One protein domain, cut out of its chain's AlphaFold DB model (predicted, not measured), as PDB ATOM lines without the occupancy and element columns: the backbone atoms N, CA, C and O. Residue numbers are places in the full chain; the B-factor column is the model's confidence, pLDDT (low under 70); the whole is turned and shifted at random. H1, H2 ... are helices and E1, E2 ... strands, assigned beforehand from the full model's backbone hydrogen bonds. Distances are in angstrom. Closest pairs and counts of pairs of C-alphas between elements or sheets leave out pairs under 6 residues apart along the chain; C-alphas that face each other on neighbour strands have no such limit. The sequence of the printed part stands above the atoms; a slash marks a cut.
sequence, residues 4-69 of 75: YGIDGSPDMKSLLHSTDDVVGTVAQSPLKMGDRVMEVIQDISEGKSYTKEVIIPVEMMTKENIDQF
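Overview. This is residues 4 to 69 of the 75 residues of the protein "Ribose ABC superfamily ATP binding cassette transporter, binding protein" of Streptococcus parasanguinis DORA_23_24 (UniProt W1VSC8). A small sheet of E1, E2 and E3, with H1 over one face, makes a head at one end; from it the single helix H2 sticks out as a long arm, and residues 46 to 58 fold back from its far end to E3. The printed part has 66 residues, with two named helices and three named strands in the order E1 H1 E2 H2 E3. The mixed sheet runs E1 E2 E3, and the class is mixed, helices and strands. The whole is only just loose, close to extended, with a radius of gyration of the C-alphas of 16.1 A and spans of 52 by 16 by 15 A.

Arrangement. Look first at inner strand E2, residues 22 to 27. Its parallel neighbour is E1, residues 4 to 7, at 23 degrees, with N 5 and O 24 2.9 A apart, within hydrogen-bond range. Its antiparallel neighbour is E3, residues 59 to 61, at 148 degrees, with N 61 and O 25 2.8 A apart, also within range. H1, residues 10 to 18, is on the sheet at a height of 8.7 A; the closest C-alphas of H1 and E2 are those of Leu 16 and Val 22, 5.3 A apart. H1 runs along the strands, only just, at 28 degrees to E2 on the local plane. E1, H1 and E2 form a strand-helix-strand unit, two parallel neighbour strands with a helix between, and its crossover is right-handed. H2, residues 30 to 45, is not on the sheet and is apart from H1. In H1 and H2 every O i to N i+4 pair is within hydrogen-bond range.

Along the chain. Find C-alpha 4 at (50.763, 23.986, 31.156), where E1 begins. E2 is 14.1 A long and H1 12.2 A. H2 runs 22.5 A, from C-alpha 30 at (43.318, 8.586, 41.235) to C-alpha 45 at (43.710, -5.388, 58.805). E3 ends at C-alpha 61, (52.609, 14.509, 29.555).

Size, cuts and confidence. The C-alphas of Asp 20 and Gly 47, the two farthest apart, are 51.8 A apart. The printed part has no cut. The link from H2 to E3, 13 residues, is long; the other three links are tight. The mean pLDDT of the printed part is 89.3, and no printed residue is under 70.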
ATOM      1  N   TYR A   4      50.601  25.252  30.447       90.19
ATOM      2  CA  TYR A   4      50.763  23.986  31.156       90.19
ATOM      3  C   TYR A   4      49.510  23.686  31.978       90.19
ATOM      4  O   TYR A   4      49.023  24.552  32.708       90.19
ATOM      5  N   GLY A   5      48.997  22.465  31.850       88.88
ATOM      6  CA  GLY A   5      47.878  21.952  32.636       88.88
ATOM      7  C   GLY A   5      48.324  21.184  33.883       88.88
ATOM      8  O   GLY A   5      49.447  20.688  33.971       88.88
ATOM      9  N   ILE A   6      47.406  21.059  34.836       85.62
ATOM     10  CA  ILE A   6      47.492  20.144  35.979       85.62
ATOM     11  C   ILE A   6      46.279  19.202  35.891       85.62
ATOM     12  O   ILE A   6      45.289  19.527  35.235       85.62
ATOM     13  N   ASP A   7      46.382  18.026  36.504       81.19
ATOM     14  CA  ASP A   7      45.392  16.942  36.592       81.19
ATOM     15  C   ASP A   7      45.322  15.994  35.392       81.19
ATOM     16  O   ASP A   7      44.983  14.826  35.574       81.19
ATOM     17  N   GLY A   8      45.707  16.427  34.188       81.81
ATOM     18  CA  GLY A   8      45.695  15.555  33.006       81.81
ATOM     19  C   GLY A   8      44.289  15.081  32.627       81.81
ATOM     20  O   GLY A   8      44.100  13.921  32.265       81.81
ATOM     21  N   SER A   9      43.292  15.962  32.724       85.00
ATOM     22  CA  SER A   9      41.916  15.650  32.330       85.00
ATOM     23  C   SER A   9      41.813  15.279  30.837       85.00
ATOM     24  O   SER A   9      42.650  15.715  30.036       85.00
ATOM     25  N   PRO A  10      40.773  14.529  30.419       83.44
ATOM     26  CA  PRO A  10      40.533  14.223  29.004       83.44
ATOM     27  C   PRO A  10      40.486  15.471  28.108       83.44
ATOM     28  O   PRO A  10      41.016  15.464  26.995       83.44
ATOM     29  N   ASP A  11      39.934  16.575  28.617       85.31
ATOM     30  CA  ASP A  11      39.888  17.856  27.906       85.31
ATOM     31  C   ASP A  11      41.293  18.434  27.694       85.31
ATOM     32  O   ASP A  11      41.628  18.877  26.597       85.31
ATOM     33  N   MET A  12      42.148  18.389  28.721       86.00
ATOM     34  CA  MET A  12      43.523  18.880  28.619       86.00
ATOM     35  C   MET A  12      44.364  18.023  27.670       86.00
ATOM     36  O   MET A  12      45.157  18.560  26.900       86.00
ATOM     37  N   LYS A  13      44.153  16.702  27.670       83.56
ATOM     38  CA  LYS A  13      44.762  15.791  26.691       83.56
ATOM     39  C   LYS A  13      44.293  16.116  25.269       83.56
ATOM     40  O   LYS A  13      45.110  16.230  24.362       83.56
ATOM     41  N   SER A  14      42.996  16.363  25.085       84.38
ATOM     42  CA  SER A  14      42.422  16.751  23.787       84.38
ATOM     43  C   SER A  14      42.996  18.072  23.267       84.38
ATOM     44  O   SER A  14      43.324  18.183  22.084       84.38
ATOM     45  N   LEU A  15      43.171  19.065  24.146       87.06
ATOM     46  CA  LEU A  15      43.815  20.337  23.814       87.06
ATOM     47  C   LEU A  15      45.296  20.158  23.470       87.06
ATOM     48  O   LEU A  15      45.741  20.715  22.469       87.06
ATOM     49  N   LEU A  16      46.027  19.342  24.237       86.94
ATOM     50  CA  LEU A  16      47.422  19.001  23.949       86.94
ATOM     51  C   LEU A  16      47.576  18.343  22.570       86.94
ATOM     52  O   LEU A  16      48.559  18.600  21.888       86.94
ATOM     53  N   HIS A  17      46.608  17.539  22.121       81.94
ATOM     54  CA  HIS A  17      46.623  16.981  20.764       81.94
ATOM     55  C   HIS A  17      46.268  18.005  19.676       81.94
ATOM     56  O   HIS A  17      46.773  17.910  18.559       81.94
ATOM     57  N   SER A  18      45.387  18.962  19.977       83.88
ATOM     58  CA  SER A  18      44.722  19.783  18.955       83.88
ATOM     59  C   SER A  18      45.350  21.159  18.727       83.88
ATOM     60  O   SER A  18      45.058  21.785  17.709       83.88
ATOM     61  N   THR A  19      46.179  21.664  19.648       84.88
ATOM     62  CA  THR A  19      46.783  23.007  19.549       84.88
ATOM     63  C   THR A  19      48.274  22.991  19.887       84.88
ATOM     64  O   THR A  19      48.774  22.041  20.483       84.88
ATOM     65  N   ASP A  20      49.007  24.033  19.489       84.69
ATOM     66  CA  ASP A  20      50.415  24.241  19.878       84.69
ATOM     67  C   ASP A  20      50.574  25.152  21.109       84.69
ATOM     68  O   ASP A  20      51.677  25.299  21.633       84.69
ATOM     69  N   ASP A  21      49.483  25.754  21.596       86.88
ATOM     70  CA  ASP A  21      49.514  26.664  22.748       86.88
ATOM     71  C   ASP A  21      49.677  25.907  24.077       86.88
ATOM     72  O   ASP A  21      50.319  26.404  25.009       86.88
ATOM     73  N   VAL A  22      49.108  24.697  24.159       88.44
ATOM     74  CA  VAL A  22      49.275  23.777  25.291       88.44
ATOM     75  C   VAL A  22      50.477  22.888  25.018       88.44
ATOM     76  O   VAL A  22      50.492  22.112  24.067       88.44
ATOM     77  N   VAL A  23      51.490  22.999  25.872       91.62
ATOM     78  CA  VAL A  23      52.766  22.288  25.697       91.62
ATOM     79  C   VAL A  23      52.885  21.061  26.600       91.62
ATOM     80  O   VAL A  23      53.739  20.207  26.374       91.62
ATOM     81  N   GLY A  24      51.996  20.938  27.587       90.50
ATOM     82  CA  GLY A  24      51.818  19.694  28.317       90.50
ATOM     83  C   GLY A  24      50.972  19.812  29.576       90.50
ATOM     84  O   GLY A  24      50.484  20.884  29.933       90.50
ATOM     85  N   THR A  25      50.791  18.682  30.248       91.19
ATOM     86  CA  THR A  25      50.002  18.575  31.474       91.19
ATOM     87  C   THR A  25      50.581  17.515  32.396       91.19
ATOM     88  O   THR A  25      51.081  16.495  31.929       91.19
ATOM     89  N   VAL A  26      50.518  17.734  33.705       89.94
ATOM     90  CA  VAL A  26      50.866  16.699  34.687       89.94
ATOM     91  C   VAL A  26      49.595  15.957  35.075       89.94
ATOM     92  O   VAL A  26      48.668  16.574  35.600       89.94
ATOM     93  N   ALA A  27      49.544  14.646  34.839       85.06
ATOM     94  CA  ALA A  27      48.389  13.834  35.211       85.06
ATOM     95  C   ALA A  27      48.483  13.347  36.659       85.06
ATOM     96  O   ALA A  27      49.473  12.729  37.059       85.06
ATOM     97  N   GLN A  28      47.421  13.582  37.429       82.31
ATOM     98  CA  GLN A  28      47.225  12.870  38.690       82.31
ATOM     99  C   GLN A  28      46.685  11.468  38.398       82.31
ATOM    100  O   GLN A  28      45.998  11.268  37.397       82.31
ATOM    101  N   SER A  29      46.959  10.513  39.289       86.25
ATOM    102  CA  SER A  29      46.515   9.123  39.133       86.25
ATOM    103  C   SER A  29      45.609   8.677  40.293       86.25
ATOM    104  O   SER A  29      46.072   8.001  41.220       86.25
ATOM    105  N   PRO A  30      44.324   9.098  40.305       86.81
ATOM    106  CA  PRO A  30      43.318   8.586  41.235       86.81
ATOM    107  C   PRO A  30      43.263   7.061  41.330       86.81
ATOM    108  O   PRO A  30      43.047   6.547  42.428       86.81
ATOM    109  N   LEU A  31      43.497   6.333  40.232       87.12
ATOM    110  CA  LEU A  31      43.490   4.867  40.263       87.12
ATOM    111  C   LEU A  31      44.646   4.318  41.110       87.12
ATOM    112  O   LEU A  31      44.399   3.567  42.052       87.12
ATOM    113  N   LYS A  32      45.888   4.777  40.881       88.62
ATOM    114  CA  LYS A  32      47.042   4.369  41.711       88.62
ATOM    115  C   LYS A  32      46.891   4.801  43.168       88.62
ATOM    116  O   LYS A  32      47.334   4.089  44.068       88.62
ATOM    117  N   MET A  33      46.277   5.962  43.415       91.94
ATOM    118  CA  MET A  33      45.936   6.385  44.776       91.94
ATOM    119  C   MET A  33      44.987   5.377  45.439       91.94
ATOM    120  O   MET A  33      45.234   4.974  46.574       91.94
ATOM    121  N   GLY A  34      43.943   4.936  44.731       92.81
ATOM    122  CA  GLY A  34      42.999   3.922  45.208       92.81
ATOM    123  C   GLY A  34      43.657   2.573  45.501       92.81
ATOM    124  O   GLY A  34      43.466   2.027  46.589       92.81
ATOM    125  N   ASP A  35      44.489   2.075  44.585       92.75
ATOM    126  CA  ASP A  35      45.225   0.817  44.761       92.75
ATOM    127  C   ASP A  35      46.102   0.862  46.015       92.75
ATOM    128  O   ASP A  35      46.065  -0.033  46.860       92.75
ATOM    129  N   ARG A  36      46.830   1.968  46.204       94.25
ATOM    130  CA  ARG A  36      47.711   2.124  47.360       94.25
ATOM    131  C   ARG A  36      46.950   2.242  48.678       94.25
ATOM    132  O   ARG A  36      47.424   1.762  49.706       94.25
ATOM    133  N   VAL A  37      45.769   2.861  48.661       95.00
ATOM    134  CA  VAL A  37      44.870   2.887  49.823       95.00
ATOM    135  C   VAL A  37      44.434   1.470  50.190       95.00
ATOM    136  O   VAL A  37      44.466   1.119  51.369       95.00
ATOM    137  N   MET A  38      44.081   0.641  49.206       95.81
ATOM    138  CA  MET A  38      43.685  -0.747  49.453       95.81
ATOM    139  C   MET A  38      44.812  -1.582  50.067       95.81
ATOM    140  O   MET A  38      44.560  -2.327  51.015       95.81
ATOM    141  N   GLU A  39      46.050  -1.408  49.604       94.75
ATOM    142  CA  GLU A  39      47.228  -2.059  50.193       94.75
ATOM    143  C   GLU A  39      47.423  -1.666  51.666       94.75
ATOM    144  O   GLU A  39      47.603  -2.525  52.528       94.75
ATOM    145  N   VAL A  40      47.318  -0.371  51.984       95.75
ATOM    146  CA  VAL A  40      47.447   0.115  53.369       95.75
ATOM    147  C   VAL A  40      46.313  -0.411  54.255       95.75
ATOM    148  O   VAL A  40      46.555  -0.786  55.402       95.75
ATOM    149  N   ILE A  41      45.081  -0.475  53.741       96.44
ATOM    150  CA  ILE A  41      43.941  -1.064  54.461       96.44
ATOM    151  C   ILE A  41      44.207  -2.539  54.775       96.44
ATOM    152  O   ILE A  41      43.932  -2.982  55.892       96.44
ATOM    153  N   GLN A  42      44.759  -3.292  53.821       97.38
ATOM    154  CA  GLN A  42      45.120  -4.688  54.036       97.38
ATOM    155  C   GLN A  42      46.193  -4.829  55.123       97.38
ATOM    156  O   GLN A  42      46.011  -5.613  56.055       97.38
ATOM    157  N   ASP A  43      47.261  -4.029  55.064       96.75
ATOM    158  CA  ASP A  43      48.317  -4.041  56.081       96.75
ATOM    159  C   ASP A  43      47.764  -3.741  57.484       96.75
ATOM    160  O   ASP A  43      48.095  -4.437  58.446       96.75
ATOM    161  N   ILE A  44      46.866  -2.757  57.601       96.56
ATOM    162  CA  ILE A  44      46.180  -2.433  58.860       96.56
ATOM    163  C   ILE A  44      45.345  -3.621  59.349       96.56
ATOM    164  O   ILE A  44      45.418  -3.975  60.527       96.56
ATOM    165  N   SER A  45      44.566  -4.248  58.462       97.75
ATOM    166  CA  SER A  45      43.710  -5.388  58.805       97.75
ATOM    167  C   SER A  45      44.508  -6.603  59.285       97.75
ATOM    168  O   SER A  45      43.999  -7.398  60.074       97.75
ATOM    169  N   GLU A  46      45.745  -6.757  58.815       97.88
ATOM    170  CA  GLU A  46      46.650  -7.850  59.180       97.88
ATOM    171  C   GLU A  46      47.573  -7.494  60.363       97.88
ATOM    172  O   GLU A  46      48.393  -8.313  60.779       97.88
ATOM    173  N   GLY A  47      47.453  -6.285  60.928       97.25
ATOM    174  CA  GLY A  47      48.288  -5.817  62.040       97.25
ATOM    175  C   GLY A  47      49.746  -5.545  61.652       97.25
ATOM    176  O   GLY A  47      50.625  -5.537  62.518       97.25
ATOM    177  N   LYS A  48      50.022  -5.339  60.361       97.62
ATOM    178  CA  LYS A  48      51.350  -5.020  59.831       97.62
ATOM    179  C   LYS A  48      51.675  -3.537  60.008       97.62
ATOM    180  O   LYS A  48      50.803  -2.678  60.153       97.62
ATOM    181  N   SER A  49      52.966  -3.218  59.977       95.75
ATOM    182  CA  SER A  49      53.421  -1.831  59.869       95.75
ATOM    183  C   SER A  49      53.061  -1.261  58.498       95.75
ATOM    184  O   SER A  49      53.317  -1.916  57.492       95.75
ATOM    185  N   TYR A  50      52.578  -0.021  58.457       94.44
ATOM    186  CA  TYR A  50      52.244   0.687  57.222       94.44
ATOM    187  C   TYR A  50      52.852   2.095  57.207       94.44
ATOM    188  O   TYR A  50      53.268   2.631  58.239       94.44
ATOM    189  N   THR A  51      52.905   2.711  56.023       90.62
ATOM    190  CA  THR A  51      53.395   4.090  55.862       90.62
ATOM    191  C   THR A  51      52.237   5.075  56.004       90.62
ATOM    192  O   THR A  51      51.184   4.872  55.409       90.62
ATOM    193  N   LYS A  52      52.423   6.148  56.780       90.19
ATOM    194  CA  LYS A  52      51.378   7.167  57.002       90.19
ATOM    195  C   LYS A  52      51.196   8.129  55.832       90.19
ATOM    196  O   LYS A  52      50.120   8.690  55.675       90.19
ATOM    197  N   GLU A  53      52.246   8.326  55.047       94.81
ATOM    198  CA  GLU A  53      52.244   9.183  53.870       94.81
ATOM    199  C   GLU A  53      52.756   8.367  52.691       94.81
ATOM    200  O   GLU A  53      53.821   7.756  52.773       94.81
ATOM    201  N   VAL A  54      51.991   8.331  51.602       90.19
ATOM    202  CA  VAL A  54      52.438   7.697  50.367       90.19
ATOM    203  C   VAL A  54      52.439   8.723  49.252       90.19
ATOM    204  O   VAL A  54      51.411   9.314  48.937       90.19
ATOM    205  N   ILE A  55      53.610   8.912  48.651       91.50
ATOM    206  CA  ILE A  55      53.800   9.797  47.510       91.50
ATOM    207  C   ILE A  55      53.559   8.979  46.244       91.50
ATOM    208  O   ILE A  55      54.306   8.042  45.956       91.50
ATOM    209  N   ILE A  56      52.523   9.340  45.491       90.06
ATOM    210  CA  ILE A  56      52.276   8.774  44.165       90.06
ATOM    211  C   ILE A  56      53.033   9.630  43.145       90.06
ATOM    212  O   ILE A  56      52.749  10.826  43.038       90.06
ATOM    213  N   PRO A  57      54.015   9.063  42.417       88.44
ATOM    214  CA  PRO A  57      54.744   9.816  41.414       88.44
ATOM    215  C   PRO A  57      53.803  10.211  40.275       88.44
ATOM    216  O   PRO A  57      52.995   9.406  39.807       88.44
ATOM    217  N   VAL A  58      53.945  11.453  39.828       88.38
ATOM    218  CA  VAL A  58      53.265  11.991  38.649       88.38
ATOM    219  C   VAL A  58      54.271  12.167  37.523       88.38
ATOM    220  O   VAL A  58      55.458  12.386  37.768       88.38
ATOM    221  N   GLU A  59      53.787  12.085  36.290       86.62
ATOM    222  CA  GLU A  59      54.608  12.251  35.098       86.62
ATOM    223  C   GLU A  59      54.077  13.398  34.243       86.62
ATOM    224  O   GLU A  59      52.871  13.653  34.169       86.62
ATOM    225  N   MET A  60      55.010  14.116  33.623       89.38
ATOM    226  CA  MET A  60      54.697  15.174  32.679       89.38
ATOM    227  C   MET A  60      54.297  14.556  31.341       89.38
ATOM    228  O   MET A  60      55.082  13.839  30.722       89.38
ATOM    229  N   MET A  61      53.095  14.878  30.877       89.88
ATOM    230  CA  MET A  61      52.609  14.509  29.555       89.88
ATOM    231  C   MET A  61      52.882  15.648  28.576       89.88
ATOM    232  O   MET A  61      52.494  16.794  28.814       89.88
ATOM    233  N   THR A  62      53.512  15.326  27.457       91.44
ATOM    234  CA  THR A  62      53.772  16.215  26.322       91.44
ATOM    235  C   THR A  62      53.255  15.552  25.046       91.44
ATOM    236  O   THR A  62      52.870  14.382  25.046       91.44
ATOM    237  N   LYS A  63      53.288  16.267  23.917       88.06
ATOM    238  CA  LYS A  63      52.976  15.676  22.603       88.06
ATOM    239  C   LYS A  63      53.855  14.466  22.251       88.06
ATOM    240  O   LYS A  63      53.475  13.676  21.398       88.06
ATOM    241  N   GLU A  64      55.023  14.336  22.874       89.44
ATOM    242  CA  GLU A  64      56.013  13.302  22.558       89.44
ATOM    243  C   GLU A  64      55.714  11.971  23.259       89.44
ATOM    244  O   GLU A  64      56.099  10.919  22.755       89.44
ATOM    245  N   ASN A  65      55.053  12.006  24.423       87.50
ATOM    246  CA  ASN A  65      54.793  10.818  25.236       87.50
ATOM    247  C   ASN A  65      53.307  10.575  25.541       87.50
ATOM    248  O   ASN A  65      52.999   9.555  26.147       87.50
ATOM    249  N   ILE A  66      52.385  11.447  25.113       83.56
ATOM    250  CA  ILE A  66      50.949  11.318  25.417       83.56
ATOM    251  C   ILE A  66      50.342   9.982  24.957       83.56
ATOM    252  O   ILE A  66      49.487   9.439  25.652       83.56
ATOM    253  N   ASP A  67      50.851   9.399  23.869       82.94
ATOM    254  CA  ASP A  67      50.404   8.099  23.344       82.94
ATOM    255  C   ASP A  67      50.730   6.914  24.279       82.94
ATOM    256  O   ASP A  67      50.225   5.808  24.090       82.94
ATOM    257  N   GLN A  68      51.573   7.124  25.295       82.75
ATOM    258  CA  GLN A  68      51.913   6.116  26.307       82.75
ATOM    259  C   GLN A  68      50.865   6.023  27.422       82.75
ATOM    260  O   GLN A  68      50.950   5.146  28.281       82.75
ATOM    261  N   PHE A  69      49.875   6.915  27.421       78.06
ATOM    262  CA  PHE A  69      48.873   7.019  28.467       78.06
ATOM    263  C   PHE A  69      47.472   6.795  27.905       78.06
ATOM    264  O   PHE A  69      47.173   7.141  26.765       78.06
TER     265      PHE A  69